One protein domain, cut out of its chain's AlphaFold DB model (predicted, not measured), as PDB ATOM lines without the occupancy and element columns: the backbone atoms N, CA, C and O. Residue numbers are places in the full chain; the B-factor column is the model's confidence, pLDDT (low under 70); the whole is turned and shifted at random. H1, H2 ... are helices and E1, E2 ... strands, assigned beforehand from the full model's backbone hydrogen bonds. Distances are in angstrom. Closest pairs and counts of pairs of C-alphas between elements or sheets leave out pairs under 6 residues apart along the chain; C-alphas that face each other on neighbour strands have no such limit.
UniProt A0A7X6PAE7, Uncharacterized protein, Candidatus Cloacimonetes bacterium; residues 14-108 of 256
ATOM      1  N   ILE A  14      77.132 -11.900-103.992       50.41
ATOM      2  CA  ILE A  14      76.598 -10.554-103.781       50.41
ATOM      3  C   ILE A  14      75.148 -10.677-103.304       50.41
ATOM      4  O   ILE A  14      74.344 -11.387-103.912       50.41
ATOM      5  N   ARG A  15      74.821  -9.999-102.203       54.75
ATOM      6  CA  ARG A  15      73.458  -9.870-101.669       54.75
ATOM      7  C   ARG A  15      73.203  -8.435-101.243       54.75
ATOM      8  O   ARG A  15      74.116  -7.764-100.776       54.75
ATOM      9  N   GLU A  16      71.961  -8.017-101.407       45.28
ATOM     10  CA  GLU A  16      71.444  -6.690-101.095       45.28
ATOM     11  C   GLU A  16      70.809  -6.688 -99.696       45.28
ATOM     12  O   GLU A  16      70.101  -7.634 -99.330       45.28
ATOM     13  N   ARG A  17      71.062  -5.637 -98.910       45.97
ATOM     14  CA  ARG A  17      70.295  -5.310 -97.702       45.97
ATOM     15  C   ARG A  17      70.018  -3.814 -97.634       45.97
ATOM     16  O   ARG A  17      70.948  -3.009 -97.701       45.97
ATOM     17  N   ASP A  18      68.764  -3.475 -97.371       46.56
ATOM     18  CA  ASP A  18      68.368  -2.129 -96.974       46.56
ATOM     19  C   ASP A  18      68.515  -1.931 -95.462       46.56
ATOM     20  O   ASP A  18      68.315  -2.850 -94.661       46.56
ATOM     21  N   PHE A  19      68.858  -0.706 -95.070       42.97
ATOM     22  CA  PHE A  19      68.916  -0.271 -93.679       42.97
ATOM     23  C   PHE A  19      68.293   1.119 -93.570       42.97
ATOM     24  O   PHE A  19      68.763   2.056 -94.213       42.97
ATOM     25  N   SER A  20      67.262   1.257 -92.736       43.00
ATOM     26  CA  SER A  20      66.657   2.542 -92.392       43.00
ATOM     27  C   SER A  20      66.988   2.916 -90.945       43.00
ATOM     28  O   SER A  20      66.914   2.096 -90.029       43.00
ATOM     29  N   SER A  21      67.379   4.170 -90.728       39.44
ATOM     30  CA  SER A  21      67.458   4.785 -89.398       39.44
ATOM     31  C   SER A  21      67.389   6.301 -89.556       39.44
ATOM     32  O   SER A  21      68.003   6.827 -90.484       39.44
ATOM     33  N   SER A  22      66.710   6.989 -88.640       37.31
ATOM     34  CA  SER A  22      66.282   8.398 -88.729       37.31
ATOM     35  C   SER A  22      67.382   9.473 -88.822       37.31
ATOM     36  O   SER A  22      67.088  10.654 -88.730       37.31
ATOM     37  N   ASN A  23      68.656   9.103 -88.983       41.22
ATOM     38  CA  ASN A  23      69.773  10.040 -89.180       41.22
ATOM     39  C   ASN A  23      70.850   9.515 -90.156       41.22
ATOM     40  O   ASN A  23      71.965  10.035 -90.187       41.22
ATOM     41  N   CYS A  24      70.567   8.463 -90.934       44.44
ATOM     42  CA  CYS A  24      71.527   7.922 -91.900       44.44
ATOM     43  C   CYS A  24      71.128   8.248 -93.337       44.44
ATOM     44  O   CYS A  24      70.015   7.940 -93.753       44.44
ATOM     45  N   LYS A  25      72.099   8.731 -94.123       52.28
ATOM     46  CA  LYS A  25      72.027   8.677 -95.586       52.28
ATOM     47  C   LYS A  25      71.726   7.244 -96.022       52.28
ATOM     48  O   LYS A  25      72.452   6.322 -95.638       52.28
ATOM     49  N   TRP A  26      70.686   7.076 -96.830       58.94
ATOM     50  CA  TRP A  26      70.342   5.801 -97.444       58.94
ATOM     51  C   TRP A  26      71.485   5.328 -98.349       58.94
ATOM     52  O   TRP A  26      71.987   6.087 -99.173       58.94
ATOM     53  N   SER A  27      71.900   4.071 -98.197       64.44
ATOM     54  CA  SER A  27      72.940   3.444 -99.019       64.44
ATOM     55  C   SER A  27      72.586   1.978 -99.224       64.44
ATOM     56  O   SER A  27      72.331   1.298 -98.224       64.44
ATOM     57  N   THR A  28      72.621   1.466-100.456       75.62
ATOM     58  CA  THR A  28      72.489   0.018-100.656       75.62
ATOM     59  C   THR A  28      73.723  -0.681-100.072       75.62
ATOM     60  O   THR A  28      74.868  -0.331-100.375       75.62
ATOM     61  N   VAL A  29      73.488  -1.645 -99.174       79.50
ATOM     62  CA  VAL A  29      74.552  -2.440 -98.552       79.50
ATOM     63  C   VAL A  29      74.685  -3.761 -99.292       79.50
ATOM     64  O   VAL A  29      73.729  -4.526 -99.425       79.50
ATOM     65  N   TRP A  30      75.905  -4.030 -99.731       85.00
ATOM     66  CA  TRP A  30      76.300  -5.216-100.469       85.00
ATOM     67  C   TRP A  30      77.036  -6.195 -99.561       85.00
ATOM     68  O   TRP A  30      77.821  -5.789 -98.705       85.00
ATOM     69  N   GLU A  31      76.829  -7.493 -99.760       86.38
ATOM     70  CA  GLU A  31      77.620  -8.552 -99.125       86.38
ATOM     71  C   GLU A  31      78.711  -9.095-100.059       86.38
ATOM     72  O   GLU A  31      78.525  -9.190-101.271       86.38
ATOM     73  N   LEU A  32      79.839  -9.502 -99.473       86.31
ATOM     74  CA  LEU A  32      80.898 -10.280-100.106       86.31
ATOM     75  C   LEU A  32      81.314 -11.435 -99.190       86.31
ATOM     76  O   LEU A  32      81.751 -11.211 -98.061       86.31
ATOM     77  N   GLU A  33      81.246 -12.663 -99.699       87.75
ATOM     78  CA  GLU A  33      81.783 -13.862 -99.048       87.75
ATOM     79  C   GLU A  33      83.069 -14.329 -99.750       87.75
ATOM     80  O   GLU A  33      83.089 -14.488-100.969       87.75
ATOM     81  N   VAL A  34      84.139 -14.574 -98.986       83.88
ATOM     82  CA  VAL A  34      85.388 -15.192 -99.469       83.88
ATOM     83  C   VAL A  34      85.776 -16.312 -98.509       83.88
ATOM     84  O   VAL A  34      86.107 -16.047 -97.358       83.88
ATOM     85  N   ASP A  35      85.715 -17.565 -98.965       86.44
ATOM     86  CA  ASP A  35      86.076 -18.763 -98.182       86.44
ATOM     87  C   ASP A  35      85.423 -18.818 -96.781       86.44
ATOM     88  O   ASP A  35      86.044 -19.189 -95.784       86.44
ATOM     89  N   GLY A  36      84.150 -18.406 -96.704       86.12
ATOM     90  CA  GLY A  36      83.358 -18.326 -95.471       86.12
ATOM     91  C   GLY A  36      83.529 -17.033 -94.659       86.12
ATOM     92  O   GLY A  36      82.776 -16.811 -93.710       86.12
ATOM     93  N   ALA A  37      84.465 -16.149 -95.017       85.50
ATOM     94  CA  ALA A  37      84.558 -14.808 -94.444       85.50
ATOM     95  C   ALA A  37      83.569 -13.864 -95.149       85.50
ATOM     96  O   ALA A  37      83.775 -13.497 -96.304       85.50
ATOM     97  N   LEU A  38      82.501 -13.472 -94.452       89.69
ATOM     98  CA  LEU A  38      81.485 -12.534 -94.942       89.69
ATOM     99  C   LEU A  38      81.810 -11.098 -94.506       89.69
ATOM    100  O   LEU A  38      82.076 -10.846 -93.330       89.69
ATOM    101  N   SER A  39      81.774 -10.134 -95.420       88.81
ATOM    102  CA  SER A  39      81.853  -8.698 -95.111       88.81
ATOM    103  C   SER A  39      80.843  -7.905 -95.923       88.81
ATOM    104  O   SER A  39      80.478  -8.305 -97.022       88.81
ATOM    105  N   THR A  40      80.398  -6.783 -95.371       88.50
ATOM    106  CA  THR A  40      79.531  -5.823 -96.056       88.50
ATOM    107  C   THR A  40      80.338  -4.647 -96.595       88.50
ATOM    108  O   THR A  40      81.333  -4.265 -95.977       88.50
ATOM    109  N   PHE A  41      79.884  -4.059 -97.699       88.62
ATOM    110  CA  PHE A  41      80.422  -2.841 -98.307       88.62
ATOM    111  C   PHE A  41      79.281  -1.984 -98.885       88.62
ATOM    112  O   PHE A  41      78.158  -2.465 -99.053       88.62
ATOM    113  N   ARG A  42      79.540  -0.706 -99.150       88.38
ATOM    114  CA  ARG A  42      78.632   0.242 -99.816       88.38
ATOM    115  C   ARG A  42      79.036   0.430-101.272       88.38
ATOM    116  O   ARG A  42      80.166   0.137-101.646       88.38
ATOM    117  N   THR A  43      78.149   1.000-102.081       88.12
ATOM    118  CA  THR A  43      78.491   1.408-103.453       88.12
ATOM    119  C   THR A  43      79.671   2.393-103.494       88.12
ATOM    120  O   THR A  43      80.495   2.294-104.392       88.12
ATOM    121  N   ASP A  44      79.833   3.252-102.479       90.06
ATOM    122  CA  ASP A  44      80.986   4.166-102.341       90.06
ATOM    123  C   ASP A  44      82.341   3.446-102.151       90.06
ATOM    124  O   ASP A  44      83.394   3.990-102.487       90.06
ATOM    125  N   ASP A  45      82.334   2.209-101.638       93.50
ATOM    126  CA  ASP A  45      83.543   1.384-101.496       93.50
ATOM    127  C   ASP A  45      83.965   0.755-102.845       93.50
ATOM    128  O   ASP A  45      85.064   0.198-102.975       93.50
ATOM    129  N   VAL A  46      83.111   0.846-103.874       93.94
ATOM    130  CA  VAL A  46      83.333   0.296-105.217       93.94
ATOM    131  C   VAL A  46      83.950   1.353-106.121       93.94
ATOM    132  O   VAL A  46      83.366   2.388-106.425       93.94
ATOM    133  N   ASN A  47      85.169   1.078-106.568       95.50
ATOM    134  CA  ASN A  47      86.036   2.042-107.222       95.50
ATOM    135  C   ASN A  47      86.556   1.501-108.556       95.50
ATOM    136  O   ASN A  47      86.636   0.291-108.781       95.50
ATOM    137  N   ARG A  48      86.957   2.406-109.453       95.31
ATOM    138  CA  ARG A  48      87.573   2.055-110.737       95.31
ATOM    139  C   ARG A  48      88.724   2.995-111.058       95.31
ATOM    140  O   ARG A  48      88.564   4.208-111.021       95.31
ATOM    141  N   ASN A  49      89.876   2.435-111.420       94.88
ATOM    142  CA  ASN A  49      91.003   3.206-111.948       94.88
ATOM    143  C   ASN A  49      91.675   2.482-113.127       94.88
ATOM    144  O   ASN A  49      91.412   1.307-113.385       94.88
ATOM    145  N   GLU A  50      92.527   3.190-113.868       91.56
ATOM    146  CA  GLU A  50      93.123   2.685-115.114       91.56
ATOM    147  C   GLU A  50      94.053   1.477-114.911       91.56
ATOM    148  O   GLU A  50      94.098   0.586-115.757       91.56
ATOM    149  N   SER A  51      94.775   1.409-113.787       91.94
ATOM    150  CA  SER A  51      95.788   0.373-113.537       91.94
ATOM    151  C   SER A  51      95.209  -0.908-112.924       91.94
ATOM    152  O   SER A  51      95.609  -2.018-113.282       91.94
ATOM    153  N   LEU A  52      94.239  -0.770-112.018       84.94
ATOM    154  CA  LEU A  52      93.597  -1.871-111.299       84.94
ATOM    155  C   LEU A  52      92.253  -2.281-111.912       84.94
ATOM    156  O   LEU A  52      91.769  -3.370-111.616       84.94
ATOM    157  N   GLY A  53      91.671  -1.509-112.828       93.38
ATOM    158  CA  GLY A  53      90.292  -1.729-113.274       93.38
ATOM    159  C   GLY A  53      89.307  -1.462-112.135       93.38
ATOM    160  O   GLY A  53      89.562  -0.598-111.296       93.38
ATOM    161  N   ALA A  54      88.191  -2.192-112.103       94.19
ATOM    162  CA  ALA A  54      87.221  -2.113-111.014       94.19
ATOM    163  C   ALA A  54      87.644  -2.951-109.791       94.19
ATOM    164  O   ALA A  54      88.162  -4.065-109.930       94.19
ATOM    165  N   TYR A  55      87.411  -2.432-108.587       94.19
ATOM    166  CA  TYR A  55      87.692  -3.105-107.320       94.19
ATOM    167  C   TYR A  55      86.765  -2.633-106.194       94.19
ATOM    168  O   TYR A  55      86.211  -1.540-106.248       94.19
ATOM    169  N   ILE A  56      86.637  -3.455-105.156       94.00
ATOM    170  CA  ILE A  56      86.021  -3.100-103.872       94.00
ATOM    171  C   ILE A  56      87.152  -2.849-102.872       94.00
ATOM    172  O   ILE A  56      88.090  -3.653-102.798       94.00
ATOM    173  N   GLU A  57      87.085  -1.755-102.118       94.75
ATOM    174  CA  GLU A  57      88.036  -1.426-101.056       94.75
ATOM    175  C   GLU A  57      87.470  -1.803 -99.676       94.75
ATOM    176  O   GLU A  57      86.341  -1.474 -99.333       94.75
ATOM    177  N   PHE A  58      88.254  -2.524 -98.876       92.56
ATOM    178  CA  PHE A  58      87.900  -2.915 -97.512       92.56
ATOM    179  C   PHE A  58      88.959  -2.425 -96.523       92.56
ATOM    180  O   PHE A  58      90.153  -2.675 -96.705       92.56
ATOM    181  N   SER A  59      88.506  -1.821 -95.425       92.62
ATOM    182  CA  SER A  59      89.363  -1.473 -94.286       92.62
ATOM    183  C   SER A  59      89.881  -2.710 -93.541       92.62
ATOM    184  O   SER A  59      89.249  -3.773 -93.556       92.62
ATOM    185  N   GLU A  60      90.981  -2.553 -92.794       91.06
ATOM    186  CA  GLU A  60      91.583  -3.594 -91.937       91.06
ATOM    187  C   GLU A  60      90.612  -4.243 -90.927       91.06
ATOM    188  O   GLU A  60      90.863  -5.336 -90.409       91.06
ATOM    189  N   PHE A  61      89.474  -3.599 -90.653       92.00
ATOM    190  CA  PHE A  61      88.455  -4.092 -89.731       92.00
ATOM    191  C   PHE A  61      87.454  -5.071 -90.367       92.00
ATOM    192  O   PHE A  61      86.740  -5.749 -89.615       92.00
ATOM    193  N   SER A  62      87.399  -5.203 -91.697       91.50
ATOM    194  CA  SER A  62      86.494  -6.153 -92.361       91.50
ATOM    195  C   SER A  62      86.896  -7.611 -92.084       91.50
ATOM    196  O   SER A  62      88.057  -7.921 -91.803       91.50
ATOM    197  N   GLN A  63      85.940  -8.543 -92.137       90.94
ATOM    198  CA  GLN A  63      86.241  -9.967 -91.927       90.94
ATOM    199  C   GLN A  63      87.076 -10.539 -93.075       90.94
ATOM    200  O   GLN A  63      87.940 -11.381 -92.837       90.94
ATOM    201  N   VAL A  64      86.868 -10.054 -94.302       87.94
ATOM    202  CA  VAL A  64      87.666 -10.468 -95.463       87.94
ATOM    203  C   VAL A  64      89.104  -9.937 -95.344       87.94
ATOM    204  O   VAL A  64      90.048 -10.699 -95.553       87.94
ATOM    205  N   ALA A  65      89.315  -8.697 -94.883       89.38
ATOM    206  CA  ALA A  65      90.654  -8.173 -94.582       89.38
ATOM    207  C   ALA A  65      91.360  -8.988 -93.484       89.38
ATOM    208  O   ALA A  65      92.508  -9.403 -93.659       89.38
ATOM    209  N   LYS A  66      90.652  -9.318 -92.395       92.44
ATOM    210  CA  LYS A  66      91.154 -10.196 -91.320       92.44
ATOM    211  C   LYS A  66      91.498 -11.606 -91.813       92.44
ATOM    212  O   LYS A  66      92.505 -12.170 -91.383       92.44
ATOM    213  N   TYR A  67      90.703 -12.163 -92.726       91.44
ATOM    214  CA  TYR A  67      90.969 -13.454 -93.362       91.44
ATOM    215  C   TYR A  67      92.284 -13.429 -94.159       91.44
ATOM    216  O   TYR A  67      93.170 -14.249 -93.906       91.44
ATOM    217  N   PHE A  68      92.474 -12.440 -95.041       87.06
ATOM    218  CA  PHE A  68      93.722 -12.293 -95.799       87.06
ATOM    219  C   PHE A  68      94.932 -11.965 -94.909       87.06
ATOM    220  O   PHE A  68      96.028 -12.462 -95.174       87.06
ATOM    221  N   ALA A  69      94.752 -11.202 -93.828       91.56
ATOM    222  CA  ALA A  69      95.813 -10.943 -92.857       91.56
ATOM    223  C   ALA A  69      96.279 -12.228 -92.147       91.56
ATOM    224  O   ALA A  69      97.480 -12.457 -91.984       91.56
ATOM    225  N   LYS A  70      95.334 -13.110 -91.786       92.88
ATOM    226  CA  LYS A  70      95.625 -14.422 -91.189       92.88
ATOM    227  C   LYS A  70      96.342 -15.357 -92.166       92.88
ATOM    228  O   LYS A  70      97.286 -16.022 -91.753       92.88
ATOM    229  N   LEU A  71      95.922 -15.405 -93.435       90.81
ATOM    230  CA  LEU A  71      96.571 -16.236 -94.461       90.81
ATOM    231  C   LEU A  71      98.035 -15.847 -94.701       90.81
ATOM    232  O   LEU A  71      98.887 -16.721 -94.817       90.81
ATOM    233  N   ASN A  72      98.319 -14.546 -94.775       89.50
ATOM    234  CA  ASN A  72      99.648 -14.034 -95.121       89.50
ATOM    235  C   ASN A  72     100.556 -13.796 -93.900       89.50
ATOM    236  O   ASN A  72     101.691 -13.358 -94.065       89.50
ATOM    237  N   ASN A  73     100.066 -14.048 -92.678       93.44
ATOM    238  CA  ASN A  73     100.747 -13.731 -91.416       93.44
ATOM    239  C   ASN A  73     101.252 -12.267 -91.342       93.44
ATOM    240  O   ASN A  73     102.313 -11.975 -90.790       93.44
ATOM    241  N   GLN A  74     100.492 -11.336 -91.925       92.25
ATOM    242  CA  GLN A  74     100.860  -9.926 -92.072       92.25
ATOM    243  C   GLN A  74      99.622  -9.039 -91.903       92.25
ATOM    244  O   GLN A  74      98.527  -9.401 -92.322       92.25
ATOM    245  N   LYS A  75      99.782  -7.846 -91.315       90.12
ATOM    246  CA  LYS A  75      98.699  -6.852 -91.257       90.12
ATOM    247  C   LYS A  75      98.350  -6.347 -92.660       90.12
ATOM    248  O   LYS A  75      99.228  -5.861 -93.371       90.12
ATOM    249  N   VAL A  76      97.068  -6.401 -93.008       90.12
ATOM    250  CA  VAL A  76      96.500  -5.811 -94.227       90.12
ATOM    251  C   VAL A  76      95.780  -4.531 -93.815       90.12
ATOM    252  O   VAL A  76      94.794  -4.621 -93.094       90.12
ATOM    253  N   LYS A  77      96.303  -3.366 -94.221       87.00
ATOM    254  CA  LYS A  77      95.702  -2.054 -93.911       87.00
ATOM    255  C   LYS A  77      94.490  -1.774 -94.797       87.00
ATOM    256  O   LYS A  77      93.385  -1.591 -94.300       87.00
ATOM    257  N   ASP A  78      94.726  -1.845 -96.103       88.38
ATOM    258  CA  ASP A  78      93.739  -1.611 -97.148       88.38
ATOM    259  C   ASP A  78      93.715  -2.853 -98.043       88.38
ATOM    260  O   ASP A  78      94.747  -3.253 -98.597       88.38
ATOM    261  N   LEU A  79      92.560  -3.506 -98.154       92.06
ATOM    262  CA  LEU A  79      92.375  -4.659 -99.030       92.06
ATOM    263  C   LEU A  79      91.558  -4.244-100.252       92.06
ATOM    264  O   LEU A  79      90.394  -3.883-100.124       92.06
ATOM    265  N   ARG A  80      92.143  -4.375-101.446       94.44
ATOM    266  CA  ARG A  80      91.442  -4.159-102.718       94.44
ATOM    267  C   ARG A  80      91.154  -5.487-103.397       94.44
ATOM    268  O   ARG A  80      92.081  -6.224-103.733       94.44
ATOM    269  N   ILE A  81      89.877  -5.784-103.611       91.19
ATOM    270  CA  ILE A  81      89.419  -6.996-104.295       91.19
ATOM    271  C   ILE A  81      88.947  -6.600-105.685       91.19
ATOM    272  O   ILE A  81      87.959  -5.886-105.827       91.19
ATOM    273  N   ARG A  82      89.668  -7.050-106.714       92.19
ATOM    274  CA  ARG A  82      89.321  -6.779-108.112       92.19
ATOM    275  C   ARG A  82      87.993  -7.449-108.469       92.19
ATOM    276  O   ARG A  82      87.808  -8.626-108.168       92.19
ATOM    277  N   ILE A  83      87.122  -6.719-109.155       91.06
ATOM    278  CA  ILE A  83      85.864  -7.226-109.717       91.06
ATOM    279  C   ILE A  83      85.854  -7.029-111.236       91.06
ATOM    280  O   ILE A  83      86.662  -6.276-111.787       91.06
ATOM    281  N   SER A  84      84.963  -7.725-111.939       91.56
ATOM    282  CA  SER A  84      84.733  -7.475-113.364       91.56
ATOM    283  C   SER A  84      84.054  -6.119-113.584       91.56
ATOM    284  O   SER A  84      83.356  -5.597-112.711       91.56
ATOM    285  N   ASN A  85      84.243  -5.546-114.778       89.12
ATOM    286  CA  ASN A  85      83.544  -4.316-115.164       89.12
ATOM    287  C   ASN A  85      82.021  -4.521-115.204       89.12
ATOM    288  O   ASN A  85      81.285  -3.575-114.950       89.12
ATOM    289  N   ASP A  86      81.553  -5.739-115.482       88.44
ATOM    290  CA  ASP A  86      80.125  -6.060-115.527       88.44
ATOM    291  C   ASP A  86      79.511  -5.987-114.122       88.44
ATOM    292  O   ASP A  86      78.508  -5.303-113.937       88.44
ATOM    293  N   ASN A  87      80.170  -6.568-113.108       87.25
ATOM    294  CA  ASN A  87      79.747  -6.432-111.708       87.25
ATOM    295  C   ASN A  87      79.815  -4.974-111.215       87.25
ATOM    296  O   ASN A  87      78.920  -4.536-110.499       87.25
ATOM    297  N   TYR A  88      80.833  -4.204-111.619       91.19
ATOM    298  CA  TYR A  88      80.918  -2.764-111.326       91.19
ATOM    299  C   TYR A  88      79.721  -1.996-111.909       91.19
ATOM    300  O   TYR A  88      79.038  -1.264-111.196       91.19
ATOM    301  N   ASN A  89      79.448  -2.186-113.204       89.00
ATOM    302  CA  ASN A  89      78.352  -1.512-113.896       89.00
ATOM    303  C   ASN A  89      76.994  -1.894-113.288       89.00
ATOM    304  O   ASN A  89      76.143  -1.026-113.118       89.00
ATOM    305  N   GLU A  90      76.803  -3.168-112.936       88.00
ATOM    306  CA  GLU A  90      75.569  -3.669-112.328       88.00
ATOM    307  C   GLU A  90      75.335  -3.096-110.924       88.00
ATOM    308  O   GLU A  90      74.229  -2.646-110.633       88.00
ATOM    309  N   ILE A  91      76.371  -3.036-110.078       86.19
ATOM    310  CA  ILE A  91      76.297  -2.413-108.746       86.19
ATOM    311  C   ILE A  91      75.850  -0.948-108.860       86.19
ATOM    312  O   ILE A  91      74.885  -0.544-108.210       86.19
ATOM    313  N   HIS A  92      76.487  -0.162-109.733       87.75
ATOM    314  CA  HIS A  92      76.107   1.241-109.929       87.75
ATOM    315  C   HIS A  92      74.734   1.410-110.602       87.75
ATOM    316  O   HIS A  92      74.031   2.372-110.297       87.75
ATOM    317  N   ARG A  93      74.317   0.485-111.483       88.88
ATOM    318  CA  ARG A  93      72.967   0.477-112.074       88.88
ATOM    319  C   ARG A  93      71.901   0.257-111.001       88.88
ATOM    320  O   ARG A  93      70.933   1.009-110.958       88.88
ATOM    321  N   ILE A  94      72.094  -0.734-110.131       84.06
ATOM    322  CA  ILE A  94      71.164  -1.054-109.041       84.06
ATOM    323  C   ILE A  94      71.110   0.085-108.018       84.06
ATOM    324  O   ILE A  94      70.014   0.495-107.650       84.06
ATOM    325  N   GLU A  95      72.250   0.660-107.613       84.81
ATOM    326  CA  GLU A  95      72.253   1.840-106.732       84.81
ATOM    327  C   GLU A  95      71.486   3.008-107.366       84.81
ATOM    328  O   GLU A  95      70.677   3.641-106.690       84.81
ATOM    329  N   LYS A  96      71.659   3.260-108.674       82.94
ATOM    330  CA  LYS A  96      70.898   4.297-109.386       82.94
ATOM    331  C   LYS A  96      69.396   4.008-109.371       82.94
ATOM    332  O   LYS A  96      68.632   4.862-108.936       82.94
ATOM    333  N   GLU A  97      68.973   2.813-109.775       81.12
ATOM    334  CA  GLU A  97      67.555   2.421-109.791       81.12
ATOM    335  C   GLU A  97      66.924   2.454-108.394       81.12
ATOM    336  O   GLU A  97      65.777   2.868-108.239       81.12
ATOM    337  N   ASN A  98      67.665   2.058-107.361       79.62
ATOM    338  CA  ASN A  98      67.201   2.150-105.983       79.62
ATOM    339  C   ASN A  98      67.174   3.601-105.492       79.62
ATOM    340  O   ASN A  98      66.251   3.968-104.773       79.62
ATOM    341  N   SER A  99      68.117   4.456-105.903       74.75
ATOM    342  CA  SER A  99      68.061   5.894-105.610       74.75
ATOM    343  C   SER A  99      66.842   6.556-106.258       74.75
ATOM    344  O   SER A  99      66.157   7.321-105.590       74.75
ATOM    345  N   GLU A 100      66.499   6.188-107.496       74.25
ATOM    346  CA  GLU A 100      65.317   6.679-108.213       74.25
ATOM    347  C   GLU A 100      64.011   6.199-107.566       74.25
ATOM    348  O   GLU A 100      63.108   7.008-107.360       74.25
ATOM    349  N   LYS A 101      63.921   4.922-107.166       75.44
ATOM    350  CA  LYS A 101      62.771   4.403-106.402       75.44
ATOM    351  C   LYS A 101      62.625   5.092-105.050       75.44
ATOM    352  O   LYS A 101      61.528   5.519-104.725       75.44
ATOM    353  N   ARG A 102      63.715   5.242-104.286       71.25
ATOM    354  CA  ARG A 102      63.701   5.929-102.983       71.25
ATOM    355  C   ARG A 102      63.291   7.391-103.145       71.25
ATOM    356  O   ARG A 102      62.423   7.841-102.414       71.25
ATOM    357  N   LEU A 103      63.820   8.099-104.147       65.12
ATOM    358  CA  LEU A 103      63.348   9.438-104.515       65.12
ATOM    359  C   LEU A 103      61.843   9.425-104.804       65.12
ATOM    360  O   LEU A 103      61.115  10.212-104.217       65.12
ATOM    361  N   GLN A 104      61.353   8.517-105.653       64.56
ATOM    362  CA  GLN A 104      59.927   8.409-105.979       64.56
ATOM    363  C   GLN A 104      59.056   8.096-104.747       64.56
ATOM    364  O   GLN A 104      57.964   8.649-104.616       64.56
ATOM    365  N   GLU A 105      59.539   7.264-103.826       66.19
ATOM    366  CA  GLU A 105      58.892   6.982-102.545       66.19
ATOM    367  C   GLU A 105      58.859   8.236-101.652       66.19
ATOM    368  O   GLU A 105      57.780   8.600-101.190       66.19
ATOM    369  N   GLU A 106      59.969   8.968-101.485       61.78
ATOM    370  CA  GLU A 106      60.019  10.255-100.759       61.78
ATOM    371  C   GLU A 106      59.171  11.363-101.427       61.78
ATOM    372  O   GLU A 106      58.568  12.185-100.736       61.78
ATOM    373  N   PHE A 107      59.061  11.382-102.760       56.25
ATOM    374  CA  PHE A 107      58.134  12.251-103.500       56.25
ATOM    375  C   PHE A 107      56.668  11.882-103.238       56.25
ATOM    376  O   PHE A 107      55.813  12.768-103.190       56.25
ATOM    377  N   SER A 108      56.374  10.586-103.086       54.56
ATOM    378  CA  SER A 108      55.024  10.071-102.828       54.56
ATOM    379  C   SER A 108      54.577  10.218-101.372       54.56
ATOM    380  O   SER A 108      53.374  10.264-101.105       54.56
TER     381      SER A 108
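AT A GLANCE: This is residues 14 to 108 of the 256 residues of an uncharacterized protein of Candidatus Cloacimonetes bacterium (UniProt A0A7X6PAE7). A small, strongly twisted sheet of three strands, E3, E4 and E5, has helix H1 and the first part of the long helix H2 over the same face, and H2 then runs away from this body as an arm whose residues 103 to 108 stick out. The hairpin of E1 and E2 packs on H1, and before it the unnamed stretch of residues 14 to 28 sticks out at residues 20 to 25. The printed part has 95 residues, with two named helices and five named strands in the order E1, E2, E3, E4, H1, E5, H2; both sheets, E3 - E4 - E5 and E1 - E2, are antiparallel. The class is mixed, helices and strands, and the whole is only just loose, close to compact, with a radius of gyration of the C-alphas of 15.1 A and spans of 53 by 32 by 20 A.

HOW THE PARTS SIT: Residues 16 to 17 pair antiparallel with residues 29 to 30 of E1, residues 29 to 34. E1 and E2, residues 37 to 42, form a hairpin, with N 32 and O 39 2.8 A apart, within hydrogen-bond range. E2 and E3, residues 46 to 49, meet only through their link. E3 and E4, residues 53 to 59, form a second hairpin, with N 47 and O 55 at 2.8 A. H1, residues 63 to 72, comes closest to E2 at the C-alphas of Ala 37 and Val 64, 5.4 A apart. E5, residues 78 to 82, is the antiparallel neighbour of E4, with N 56 and O 81 at 2.8 A. H1 is on the sheet E3 E4 E5 at a height of 9.9 A, over E5 and across the strands, at 83 degrees to E5 on the local plane; 2 of its C-alphas fall on E4, only just too few to lie over it. H2, residues 85 to 108, is on the same face at a height of 12.9 A, over E3 and only just over E4, on which 3 of its C-alphas fall, and runs slantwise to the strands, at 51 degrees to E3 on the local plane. With their sheet the helices form two layers, helices on one face of a sheet. The closest C-alphas of E4 and H2 are those of Ala 54 and Asn 85, 6.0 A apart. H1 and H2 are apart. In H1 and H2 every O i to N i+4 pair is within hydrogen-bond range.

IN THESE COORDINATES: E1 begins at C-alpha 29, (74.552, -2.440, -98.552), and is 16.8 A long; E2 is 17.0 A, E3 10.6 A, E4 19.0 A, H1 14.4 A and E5 12.9 A. H2 runs 34.2 A from C-alpha 85, (83.544, -4.316, -115.164), to C-alpha 108, (55.024, 10.071, -102.828).

THE WHOLE: The two C-alphas farthest apart are those of Asn 73 and Ser 108, 52.8 A. The printed part has no cut, and the links between its named elements are tight. Mean pLDDT of the printed part is 80.8; residues 14 to 27 and 103 to 108 are under 70.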